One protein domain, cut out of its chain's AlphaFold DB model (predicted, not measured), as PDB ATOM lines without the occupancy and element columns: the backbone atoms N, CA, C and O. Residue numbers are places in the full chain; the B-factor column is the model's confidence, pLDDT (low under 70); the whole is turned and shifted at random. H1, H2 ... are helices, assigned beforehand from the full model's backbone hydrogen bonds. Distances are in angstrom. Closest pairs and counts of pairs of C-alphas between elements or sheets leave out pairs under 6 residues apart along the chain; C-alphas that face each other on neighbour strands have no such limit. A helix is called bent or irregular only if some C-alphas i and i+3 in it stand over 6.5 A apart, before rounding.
ATOM      1  N   GLU A  26     214.219 249.236 369.880       91.44
ATOM      2  CA  GLU A  26     213.259 250.321 369.670       91.44
ATOM      3  C   GLU A  26     213.938 251.695 369.708       91.44
ATOM      4  O   GLU A  26     213.716 252.532 368.833       91.44
ATOM      5  N   GLU A  27     214.832 251.928 370.667       90.06
ATOM      6  CA  GLU A  27     215.586 253.178 370.736       90.06
ATOM      7  C   GLU A  27     216.545 253.350 369.565       90.06
ATOM      8  O   GLU A  27     216.694 254.461 369.051       90.06
ATOM      9  N   MET A  28     217.176 252.271 369.103       92.94
ATOM     10  CA  MET A  28     218.000 252.334 367.902       92.94
ATOM     11  C   MET A  28     217.164 252.695 366.670       92.94
ATOM     12  O   MET A  28     217.632 253.458 365.822       92.94
ATOM     13  N   GLU A  29     215.955 252.152 366.534       94.88
ATOM     14  CA  GLU A  29     215.060 252.414 365.400       94.88
ATOM     15  C   GLU A  29     214.487 253.838 365.439       94.88
ATOM     16  O   GLU A  29     214.455 254.512 364.410       94.88
ATOM     17  N   LEU A  30     214.095 254.331 366.616       93.44
ATOM     18  CA  LEU A  30     213.463 255.646 366.763       93.44
ATOM     19  C   LEU A  30     214.466 256.801 366.860       93.44
ATOM     20  O   LEU A  30     214.210 257.874 366.318       93.44
ATOM     21  N   LYS A  31     215.595 256.612 367.557       89.88
ATOM     22  CA  LYS A  31     216.546 257.699 367.854       89.88
ATOM     23  C   LYS A  31     217.709 257.739 366.867       89.88
ATOM     24  O   LYS A  31     218.104 258.819 366.439       89.88
ATOM     25  N   LEU A  32     218.263 256.582 366.491       93.38
ATOM     26  CA  LEU A  32     219.506 256.530 365.709       93.38
ATOM     27  C   LEU A  32     219.273 256.379 364.208       93.38
ATOM     28  O   LEU A  32     219.922 257.062 363.414       93.38
ATOM     29  N   LYS A  33     218.349 255.507 363.797       95.75
ATOM     30  CA  LYS A  33     218.099 255.222 362.378       95.75
ATOM     31  C   LYS A  33     217.741 256.463 361.552       95.75
ATOM     32  O   LYS A  33     218.308 256.591 360.464       95.75
ATOM     33  N   PRO A  34     216.881 257.401 362.014       96.81
ATOM     34  CA  PRO A  34     216.572 258.612 361.252       96.81
ATOM     35  C   PRO A  34     217.831 259.401 360.890       96.81
ATOM     36  O   PRO A  34     218.002 259.795 359.738       96.81
ATOM     37  N   CYS A  35     218.762 259.542 361.836       95.94
ATOM     38  CA  CYS A  35     220.017 260.229 361.582       95.94
ATOM     39  C   CYS A  35     220.975 259.384 360.731       95.94
ATOM     40  O   CYS A  35     221.365 259.793 359.639       95.94
ATOM     41  N   LEU A  36     221.341 258.182 361.177       96.12
ATOM     42  CA  LEU A  36     222.403 257.403 360.534       96.12
ATOM     43  C   LEU A  36     222.046 256.997 359.099       96.12
ATOM     44  O   LEU A  36     222.894 257.069 358.208       96.12
ATOM     45  N   VAL A  37     220.786 256.625 358.865       96.25
ATOM     46  CA  VAL A  37     220.321 256.075 357.586       96.25
ATOM     47  C   VAL A  37     219.742 257.152 356.666       96.25
ATOM     48  O   VAL A  37     220.014 257.141 355.462       96.25
ATOM     49  N   TYR A  38     218.966 258.096 357.209       95.75
ATOM     50  CA  TYR A  38     218.253 259.114 356.423       95.75
ATOM     51  C   TYR A  38     218.847 260.523 356.533       95.75
ATOM     52  O   TYR A  38     218.388 261.414 355.826       95.75
ATOM     53  N   ASN A  39     219.868 260.731 357.373       93.56
ATOM     54  CA  ASN A  39     220.458 262.044 357.650       93.56
ATOM     55  C   ASN A  39     219.433 263.073 358.174       93.56
ATOM     56  O   ASN A  39     219.510 264.263 357.871       93.56
ATOM     57  N   ILE A  40     218.447 262.603 358.945       94.88
ATOM     58  CA  ILE A  40     217.378 263.414 359.536       94.88
ATOM     59  C   ILE A  40     217.677 263.635 361.019       94.88
ATOM     60  O   ILE A  40     217.950 262.680 361.741       94.88
ATOM     61  N   ASN A  41     217.569 264.885 361.482       93.00
ATOM     62  CA  ASN A  41     217.778 265.276 362.883       93.00
ATOM     63  C   ASN A  41     219.142 264.845 363.457       93.00
ATOM     64  O   ASN A  41     219.251 264.531 364.640       93.00
ATOM     65  N   CYS A  42     220.185 264.826 362.623       93.19
ATOM     66  CA  CYS A  42     221.543 264.594 363.097       93.19
ATOM     67  C   CYS A  42     222.093 265.811 363.860       93.19
ATOM     68  O   CYS A  42     221.780 266.950 363.497       93.19
ATOM     69  N   PRO A  43     222.952 265.595 364.873       92.25
ATOM     70  CA  PRO A  43     223.711 266.657 365.521       92.25
ATOM     71  C   PRO A  43     224.491 267.507 364.510       92.25
ATOM     72  O   PRO A  43     225.201 266.991 363.646       92.25
ATOM     73  N   ALA A  44     224.375 268.830 364.628       88.25
ATOM     74  CA  ALA A  44     225.029 269.769 363.713       88.25
ATOM     75  C   ALA A  44     226.557 269.840 363.897       88.25
ATOM     76  O   ALA A  44     227.259 270.321 363.011       88.25
ATOM     77  N   ASP A  45     227.071 269.359 365.031       89.94
ATOM     78  CA  ASP A  45     228.506 269.267 365.319       89.94
ATOM     79  C   ASP A  45     229.206 268.136 364.543       89.94
ATOM     80  O   ASP A  45     230.429 268.026 364.586       89.94
ATOM     81  N   GLY A  46     228.443 267.315 363.812       83.00
ATOM     82  CA  GLY A  46     228.966 266.207 363.022       83.00
ATOM     83  C   GLY A  46     229.330 264.972 363.843       83.00
ATOM     84  O   GLY A  46     229.845 264.024 363.261       83.00
ATOM     85  N   SER A  47     229.022 264.947 365.145       87.38
ATOM     86  CA  SER A  47     229.290 263.810 366.041       87.38
ATOM     87  C   SER A  47     228.575 262.517 365.631       87.38
ATOM     88  O   SER A  47     228.976 261.428 366.036       87.38
ATOM     89  N   MET A  48     227.509 262.621 364.833       90.75
ATOM     90  CA  MET A  48     226.751 261.484 364.326       90.75
ATOM     91  C   MET A  48     226.214 261.766 362.921       90.75
ATOM     92  O   MET A  48     225.858 262.893 362.585       90.75
ATOM     93  N   GLY A  49     226.135 260.725 362.087       90.75
ATOM     94  CA  GLY A  49     225.544 260.806 360.746       90.75
ATOM     95  C   GLY A  49     226.473 261.355 359.658       90.75
ATOM     96  O   GLY A  49     226.066 261.411 358.491       90.75
ATOM     97  N   ASN A  50     227.720 261.705 359.994       94.50
ATOM     98  CA  ASN A  50     228.733 262.113 359.025       94.50
ATOM     99  C   ASN A  50     229.136 260.932 358.128       94.50
ATOM    100  O   ASN A  50     229.829 260.008 358.556       94.50
ATOM    101  N   TYR A  51     228.748 260.981 356.852       94.00
ATOM    102  CA  TYR A  51     228.975 259.866 355.931       94.00
ATOM    103  C   TYR A  51     230.455 259.507 355.755       94.00
ATOM    104  O   TYR A  51     230.803 258.331 355.663       94.00
ATOM    105  N   LYS A  52     231.349 260.502 355.713       92.44
ATOM    106  CA  LYS A  52     232.778 260.258 355.482       92.44
ATOM    107  C   LYS A  52     233.393 259.455 356.628       92.44
ATOM    108  O   LYS A  52     234.203 258.561 356.377       92.44
ATOM    109  N   GLU A  53     233.007 259.767 357.860       92.12
ATOM    110  CA  GLU A  53     233.456 259.052 359.057       92.12
ATOM    111  C   GLU A  53     232.823 257.666 359.136       92.12
ATOM    112  O   GLU A  53     233.549 256.676 359.225       92.12
ATOM    113  N   MET A  54     231.503 257.578 358.942       93.56
ATOM    114  CA  MET A  54     230.786 256.300 358.895       93.56
ATOM    115  C   MET A  54     231.408 255.345 357.874       93.56
ATOM    116  O   MET A  54     231.634 254.180 358.175       93.56
ATOM    117  N   LYS A  55     231.753 255.829 356.676       92.50
ATOM    118  CA  LYS A  55     232.383 255.011 355.632       92.50
ATOM    119  C   LYS A  55     233.761 254.486 356.039       92.50
ATOM    120  O   LYS A  55     234.113 253.363 355.686       92.50
ATOM    121  N   LYS A  56     234.548 255.284 356.765       91.38
ATOM    122  CA  LYS A  56     235.858 254.865 357.284       91.38
ATOM    123  C   LYS A  56     235.701 253.774 358.345       91.38
ATOM    124  O   LYS A  56     236.459 252.808 358.353       91.38
ATOM    125  N   GLU A  57     234.723 253.928 359.228       91.88
ATOM    126  CA  GLU A  57     234.422 252.966 360.289       91.88
ATOM    127  C   GLU A  57     233.787 251.681 359.762       91.88
ATOM    128  O   GLU A  57     234.075 250.603 360.278       91.88
ATOM    129  N   LEU A  58     232.979 251.780 358.705       91.75
ATOM    130  CA  LEU A  58     232.221 250.678 358.125       91.75
ATOM    131  C   LEU A  58     233.096 249.457 357.824       91.75
ATOM    132  O   LEU A  58     232.752 248.330 358.178       91.75
ATOM    133  N   GLU A  59     234.252 249.680 357.201       88.50
ATOM    134  CA  GLU A  59     235.182 248.601 356.865       88.50
ATOM    135  C   GLU A  59     235.803 247.968 358.118       88.50
ATOM    136  O   GLU A  59     235.929 246.745 358.197       88.50
ATOM    137  N   MET A  60     236.106 248.768 359.145       89.44
ATOM    138  CA  MET A  60     236.600 248.249 360.424       89.44
ATOM    139  C   MET A  60     235.525 247.449 361.165       89.44
ATOM    140  O   MET A  60     235.824 246.383 361.701       89.44
ATOM    141  N   MET A  61     234.269 247.904 361.154       91.00
ATOM    142  CA  MET A  61     233.149 247.187 361.769       91.00
ATOM    143  C   MET A  61     232.906 245.839 361.090       91.00
ATOM    144  O   MET A  61     232.771 244.826 361.776       91.00
ATOM    145  N   LYS A  62     232.933 245.784 359.751       89.62
ATOM    146  CA  LYS A  62     232.818 244.521 359.000       89.62
ATOM    147  C   LYS A  62     233.888 243.513 359.420       89.62
ATOM    148  O   LYS A  62     233.579 242.334 359.598       89.62
ATOM    149  N   VAL A  63     235.136 243.961 359.579       88.94
ATOM    150  CA  VAL A  63     236.237 243.106 360.054       88.94
ATOM    151  C   VAL A  63     236.007 242.687 361.507       88.94
ATOM    152  O   VAL A  63     236.092 241.501 361.815       88.94
ATOM    153  N   GLY A  64     235.663 243.630 362.385       88.25
ATOM    154  CA  GLY A  64     235.441 243.381 363.808       88.25
ATOM    155  C   GLY A  64     234.344 242.351 364.078       88.25
ATOM    156  O   GLY A  64     234.550 241.443 364.881       88.25
ATOM    157  N   ILE A  65     233.215 242.434 363.367       85.38
ATOM    158  CA  ILE A  65     232.119 241.462 363.497       85.38
ATOM    159  C   ILE A  65     232.561 240.071 363.040       85.38
ATOM    160  O   ILE A  65     232.330 239.096 363.754       85.38
ATOM    161  N   LYS A  66     233.255 239.968 361.899       85.56
ATOM    162  CA  LYS A  66     233.766 238.681 361.401       85.56
ATOM    163  C   LYS A  66     234.756 238.036 362.371       85.56
ATOM    164  O   LYS A  66     234.675 236.835 362.605       85.56
ATOM    165  N   LEU A  67     235.664 238.821 362.955       86.81
ATOM    166  CA  LEU A  67     236.638 238.328 363.938       86.81
ATOM    167  C   LEU A  67     235.977 237.812 365.221       86.81
ATOM    168  O   LEU A  67     236.502 236.903 365.854       86.81
ATOM    169  N   GLN A  68     234.816 238.356 365.583       83.38
ATOM    170  CA  GLN A  68     234.019 237.890 366.721       83.38
ATOM    171  C   GLN A  68     233.093 236.712 366.371       83.38
ATOM    172  O   GLN A  68     232.284 236.300 367.198       83.38
ATOM    173  N   GLY A  69     233.193 236.159 365.156       80.25
ATOM    174  CA  GLY A  69     232.345 235.061 364.687       80.25
ATOM    175  C   GLY A  69     230.921 235.484 364.308       80.25
ATOM    176  O   GLY A  69     230.080 234.626 364.040       80.25
ATOM    177  N   GLY A  70     230.645 236.789 364.268       79.75
ATOM    178  CA  GLY A  70     229.379 237.333 363.798       79.75
ATOM    179  C   GLY A  70     229.249 237.259 362.276       79.75
ATOM    180  O   GLY A  70     230.230 237.125 361.538       79.75
ATOM    181  N   ARG A  71     228.011 237.359 361.788       83.94
ATOM    182  CA  ARG A  71     227.708 237.388 360.352       83.94
ATOM    183  C   ARG A  71     227.545 238.827 359.884       83.94
ATOM    184  O   ARG A  71     227.022 239.667 360.606       83.94
ATOM    185  N   THR A  72     227.991 239.105 358.663       85.50
ATOM    186  CA  THR A  72     227.680 240.375 358.003       85.50
ATOM    187  C   THR A  72     226.172 240.422 357.701       85.50
ATOM    188  O   THR A  72     225.680 239.469 357.094       85.50
ATOM    189  N   PRO A  73     225.450 241.483 358.105       90.31
ATOM    190  CA  PRO A  73     224.025 241.640 357.819       90.31
ATOM    191  C   PRO A  73     223.727 241.709 356.310       90.31
ATOM    192  O   PRO A  73     224.575 242.202 355.555       90.31
ATOM    193  N   PRO A  74     222.547 241.249 355.855       89.81
ATOM    194  CA  PRO A  74     222.174 241.250 354.436       89.81
ATOM    195  C   PRO A  74     222.177 242.653 353.813       89.81
ATOM    196  O   PRO A  74     222.552 242.809 352.649       89.81
ATOM    197  N   GLU A  75     221.881 243.695 354.594       89.94
ATOM    198  CA  GLU A  75     221.912 245.103 354.177       89.94
ATOM    199  C   GLU A  75     223.288 245.522 353.638       89.94
ATOM    200  O   GLU A  75     223.396 246.425 352.813       89.94
ATOM    201  N   CYS A  76     224.354 244.841 354.059       88.62
ATOM    202  CA  CYS A  76     225.716 245.090 353.599       88.62
ATOM    203  C   CYS A  76     226.083 244.417 352.276       88.62
ATOM    204  O   CYS A  76     227.142 244.722 351.723       88.62
ATOM    205  N   THR A  77     225.269 243.482 351.792       86.00
ATOM    206  CA  THR A  77     225.545 242.705 350.576       86.00
ATOM    207  C   THR A  77     224.486 242.890 349.498       86.00
ATOM    208  O   THR A  77     224.819 242.845 348.318       86.00
ATOM    209  N   GLU A  78     223.229 243.113 349.880       83.50
ATOM    210  CA  GLU A  78     222.091 243.100 348.954       83.50
ATOM    211  C   GLU A  78     221.779 244.473 348.353       83.50
ATOM    212  O   GLU A  78     221.297 244.554 347.226       83.50
ATOM    213  N   CYS A  79     222.085 245.565 349.055       80.56
ATOM    214  CA  CYS A  79     221.659 246.897 348.622       80.56
ATOM    215  C   CYS A  79     222.463 247.429 347.404       80.56
ATOM    216  O   CYS A  79     222.010 248.335 346.701       80.56
ATOM    217  N   GLY A  80     223.662 246.886 347.130       82.19
ATOM    218  CA  GLY A  80     224.544 247.320 346.039       82.19
ATOM    219  C   GLY A  80     225.630 248.324 346.460       82.19
ATOM    220  O   GLY A  80     226.470 248.017 347.301       82.19
ATOM    221  N   ARG A  81     225.696 249.495 345.805       83.75
ATOM    222  CA  ARG A  81     226.723 250.535 346.045       83.75
ATOM    223  C   ARG A  81     226.083 251.906 346.249       83.75
ATOM    224  O   ARG A  81     225.107 252.229 345.583       83.75
ATOM    225  N   GLY A  82     226.710 252.745 347.073       91.94
ATOM    226  CA  GLY A  82     226.344 254.153 347.246       91.94
ATOM    227  C   GLY A  82     226.205 254.550 348.713       91.94
ATOM    228  O   GLY A  82     226.233 253.704 349.600       91.94
ATOM    229  N   GLU A  83     226.030 255.845 348.968       93.62
ATOM    230  CA  GLU A  83     225.938 256.372 350.336       93.62
ATOM    231  C   GLU A  83     224.776 255.764 351.121       93.62
ATOM    232  O   GLU A  83     224.947 255.355 352.266       93.62
ATOM    233  N   ARG A  84     223.602 255.655 350.492       93.31
ATOM    234  CA  ARG A  84     222.420 255.089 351.144       93.31
ATOM    235  C   ARG A  84     222.666 253.659 351.632       93.31
ATOM    236  O   ARG A  84     222.350 253.328 352.768       93.31
ATOM    237  N   CYS A  85     223.290 252.868 350.774       93.56
ATOM    238  CA  CYS A  85     223.725 251.509 351.048       93.56
ATOM    239  C   CYS A  85     224.696 251.409 352.219       93.56
ATOM    240  O   CYS A  85     224.490 250.646 353.159       93.56
ATOM    241  N   ASP A  86     225.759 252.207 352.161       95.31
ATOM    242  CA  ASP A  86     226.791 252.223 353.190       95.31
ATOM    243  C   ASP A  86     226.195 252.607 354.553       95.31
ATOM    244  O   ASP A  86     226.562 252.025 355.572       95.31
ATOM    245  N   ARG A  87     225.238 253.544 354.574       96.06
ATOM    246  CA  ARG A  87     224.521 253.964 355.784       96.06
ATOM    247  C   ARG A  87     223.616 252.870 356.353       96.06
ATOM    248  O   ARG A  87     223.623 252.658 357.563       96.06
ATOM    249  N   GLU A  88     222.858 252.170 355.508       95.81
ATOM    250  CA  GLU A  88     222.027 251.032 355.931       95.81
ATOM    251  C   GLU A  88     222.887 249.894 356.487       95.81
ATOM    252  O   GLU A  88     222.629 249.401 357.584       95.81
ATOM    253  N   CYS A  89     223.972 249.553 355.789       95.62
ATOM    254  CA  CYS A  89     224.939 248.564 356.245       95.62
ATOM    255  C   CYS A  89     225.601 248.963 357.573       95.62
ATOM    256  O   CYS A  89     225.693 248.143 358.487       95.62
ATOM    257  N   TYR A  90     226.032 250.222 357.715       95.50
ATOM    258  CA  TYR A  90     226.606 250.733 358.962       95.50
ATOM    259  C   TYR A  90     225.631 250.568 360.129       95.50
ATOM    260  O   TYR A  90     225.994 250.039 361.177       95.50
ATOM    261  N   TYR A  91     224.377 250.975 359.931       95.75
ATOM    262  CA  TYR A  91     223.343 250.858 360.950       95.75
ATOM    263  C   TYR A  91     223.058 249.396 361.328       95.75
ATOM    264  O   TYR A  91     222.967 249.081 362.513       95.75
ATOM    265  N   ALA A  92     222.987 248.490 360.349       94.81
ATOM    266  CA  ALA A  92     222.783 247.065 360.600       94.81
ATOM    267  C   ALA A  92     223.944 246.448 361.403       94.81
ATOM    268  O   ALA A  92     223.718 245.732 362.378       94.81
ATOM    269  N   LEU A  93     225.194 246.776 361.059       93.62
ATOM    270  CA  LEU A  93     226.368 246.335 361.822       93.62
ATOM    271  C   LEU A  93     226.369 246.913 363.243       93.62
ATOM    272  O   LEU A  93     226.723 246.209 364.188       93.62
ATOM    273  N   LEU A  94     225.955 248.172 363.415       91.94
ATOM    274  CA  LEU A  94     225.834 248.796 364.730       91.94
ATOM    275  C   LEU A  94     224.780 248.086 365.590       91.94
ATOM    276  O   LEU A  94     225.049 247.819 366.758       91.94
ATOM    277  N   LYS A  95     223.622 247.723 365.019       91.25
ATOM    278  CA  LYS A  95     222.597 246.926 365.718       91.25
ATOM    279  C   LYS A  95     223.161 245.596 366.206       91.25
ATOM    280  O   LYS A  95     223.016 245.289 367.383       91.25
ATOM    281  N   VAL A  96     223.873 244.856 365.354       89.31
ATOM    282  CA  VAL A  96     224.535 243.602 365.763       89.31
ATOM    283  C   VAL A  96     225.533 243.860 366.897       89.31
ATOM    284  O   VAL A  96     225.550 243.140 367.894       89.31
ATOM    285  N   ALA A  97     226.347 244.912 366.790       86.06
ATOM    286  CA  ALA A  97     227.351 245.224 367.800       86.06
ATOM    287  C   ALA A  97     226.756 245.595 369.169       86.06
ATOM    288  O   ALA A  97     227.314 245.213 370.196       86.06
ATOM    289  N   VAL A  98     225.638 246.323 369.184       85.06
ATOM    290  CA  VAL A  98     224.977 246.792 370.410       85.06
ATOM    291  C   VAL A  98     224.085 245.713 371.026       85.06
ATOM    292  O   VAL A  98     224.092 245.539 372.244       85.06
ATOM    293  N   LEU A  99     223.328 244.983 370.204       83.81
ATOM    294  CA  LEU A  99     222.261 244.088 370.663       83.81
ATOM    295  C   LEU A  99     222.707 242.625 370.782       83.81
ATOM    296  O   LEU A  99     222.227 241.902 371.659       83.81
ATOM    297  N   GLU A 100     223.616 242.175 369.914       77.75
ATOM    298  CA  GLU A 100     223.947 240.752 369.767       77.75
ATOM    299  C   GLU A 100     225.336 240.399 370.302       77.75
ATOM    300  O   GLU A 100     225.526 239.303 370.840       77.75
ATOM    301  N   LEU A 101     226.320 241.302 370.189       68.00
ATOM    302  CA  LEU A 101     227.683 240.977 370.599       68.00
ATOM    303  C   LEU A 101     227.846 240.988 372.133       68.00
ATOM    304  O   LEU A 101     227.578 241.988 372.807       68.00
ATOM    305  N   PRO A 102     228.376 239.896 372.718       56.03
ATOM    306  CA  PRO A 102     228.510 239.742 374.162       56.03
ATOM    307  C   PRO A 102     229.510 240.706 374.808       56.03
ATOM    308  O   PRO A 102     229.550 240.754 376.033       56.03
ATOM    309  N   LEU A 103     230.306 241.466 374.046       53.12
ATOM    310  CA  LEU A 103     231.269 242.421 374.608       53.12
ATOM    311  C   LEU A 103     230.592 243.619 375.289       53.12
ATOM    312  O   LEU A 103     231.090 244.077 376.313       53.12
ATOM    313  N   VAL A 104     229.435 244.070 374.795       49.28
ATOM    314  CA  VAL A 104     228.643 245.120 375.463       49.28
ATOM    315  C   VAL A 104     227.825 244.523 376.613       49.28
ATOM    316  O   VAL A 104     227.694 245.124 377.677       49.28
ATOM    317  N   ARG A 105     227.329 243.289 376.449       45.91
ATOM    318  CA  ARG A 105     226.439 242.644 377.429       45.91
ATOM    319  C   ARG A 105     227.169 242.035 378.640       45.91
ATOM    320  O   ARG A 105     226.618 242.042 379.734       45.91
ATOM    321  N   ASN A 106     228.408 241.547 378.487       40.88
ATOM    322  CA  ASN A 106     229.167 240.885 379.566       40.88
ATOM    323  C   ASN A 106     230.084 241.797 380.391       40.88
ATOM    324  O   ASN A 106     230.520 241.361 381.457       40.88
ATOM    325  N   GLN A 107     230.351 243.047 379.993       44.38
ATOM    326  CA  GLN A 107     231.067 243.969 380.893       44.38
ATOM    327  C   GLN A 107     230.246 244.344 382.138       44.38
ATOM    328  O   GLN A 107     230.825 244.721 383.148       44.38
ATOM    329  N   ASN A 108     228.927 244.131 382.117       48.38
ATOM    330  CA  ASN A 108     228.051 244.343 383.274       48.38
ATOM    331  C   ASN A 108     227.628 243.048 383.991       48.38
ATOM    332  O   ASN A 108     226.848 243.097 384.940       48.38
TER     333      ASN A 108
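AT A GLANCE: This is residues 26 to 108 of the 118 residues of an uncharacterized protein of Macrostomum lignano (UniProt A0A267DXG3). One long helix, H4, runs through the core, and three other helices pack round it on different sides: H1 alongside and running the opposite way, H2 crossing it at a steep tilt, and the short H3 packed on its residues 85 to 92. The small H5 follows past the last residue of H4 and is near no other helix, and a long link, residues 39 to 50, goes round from H1 to H2. The printed part has 83 residues with five named helices, in the order H1, H2, H3, H4, H5, and no named strand; the class is all helix. The whole is compact, with a radius of gyration of the C-alphas of 12.7 A, and its C-alphas span 33 by 31 by 21 A along their three main axes.

IN THESE COORDINATES: Start with the longest helix, H4, residues 83 to 100: find C-alpha 83 at (225.938, 256.372, 350.336) and follow the helix over 25.0 A to C-alpha 100 at (223.947, 240.752, 369.767). Next look at H2, residues 51 to 67, which measures 24.2 A from first to last C-alpha. It has a kink of 30 degrees near residue 59, yet it is neither bent nor irregular, but only just: C-alphas 56 and 59 are 6.3 A apart. H1 takes residues 26 to 38; find its first C-alpha at (213.259, 250.321, 369.670) and its last 16.7 A away. H1 is irregular, though only just: C-alphas 31 and 34 are 6.7 A apart. Two short helices remain: H3, residues 75 to 78, and H5, residues 102 to 106, each 5.6 A from first to last C-alpha.

HOW THE PARTS SIT: Begin at H4, the hub, which touches three helices. H2 touches H4 with 15 pairs of C-alphas within 8 A, and the closest C-alphas are those of Leu 58 and Tyr 90, 5.7 A apart. Their lines stand at a steep tilt of 44 degrees, and they run the same way. H1 touches H4 too; look at Val 37 and Arg 87, whose C-alphas are the closest, 5.0 A apart. These two stand at a shallow tilt of 22 degrees and run opposite ways. H3 touches H4 with 10 pairs of C-alphas within 8 A, the closest being those of Cys 76 and Cys 89, 4.4 A apart; H4 touches H3 with residues 85 to 92 alone. H5 is close to H4 but not clearly touching, and the closest C-alphas are those of Val 98 and Val 104, 6.5 A apart. H1 and H2 are apart, but only just, with 8.4 A between their closest C-alphas; H1 and H3 are apart, and so are H2 and H3. In the backbones of H4 and H5 each O i to N i+4 pair is within hydrogen-bond range; in H1 it is 6 of 9 and in H2 11 of 13, while H3 is too short for such a pair.

THE WHOLE: The two C-alphas farthest apart in the domain are those of Arg 81 and Asn 108, 37.8 A, while Glu 26 and Asn 108, the first and last printed, have their C-alphas 21.0 A apart. The printed part has no cut. The link from H1 to H2 is long, with 12 residues; that from H2 to H3 is short, with 7; those from H3 to H4 and from H4 to H5 are tight. The mean pLDDT of the printed part is 86.5. Look at the B-factor column of residues 101 to 108: these eight are under 70, and H5 has a mean of 49.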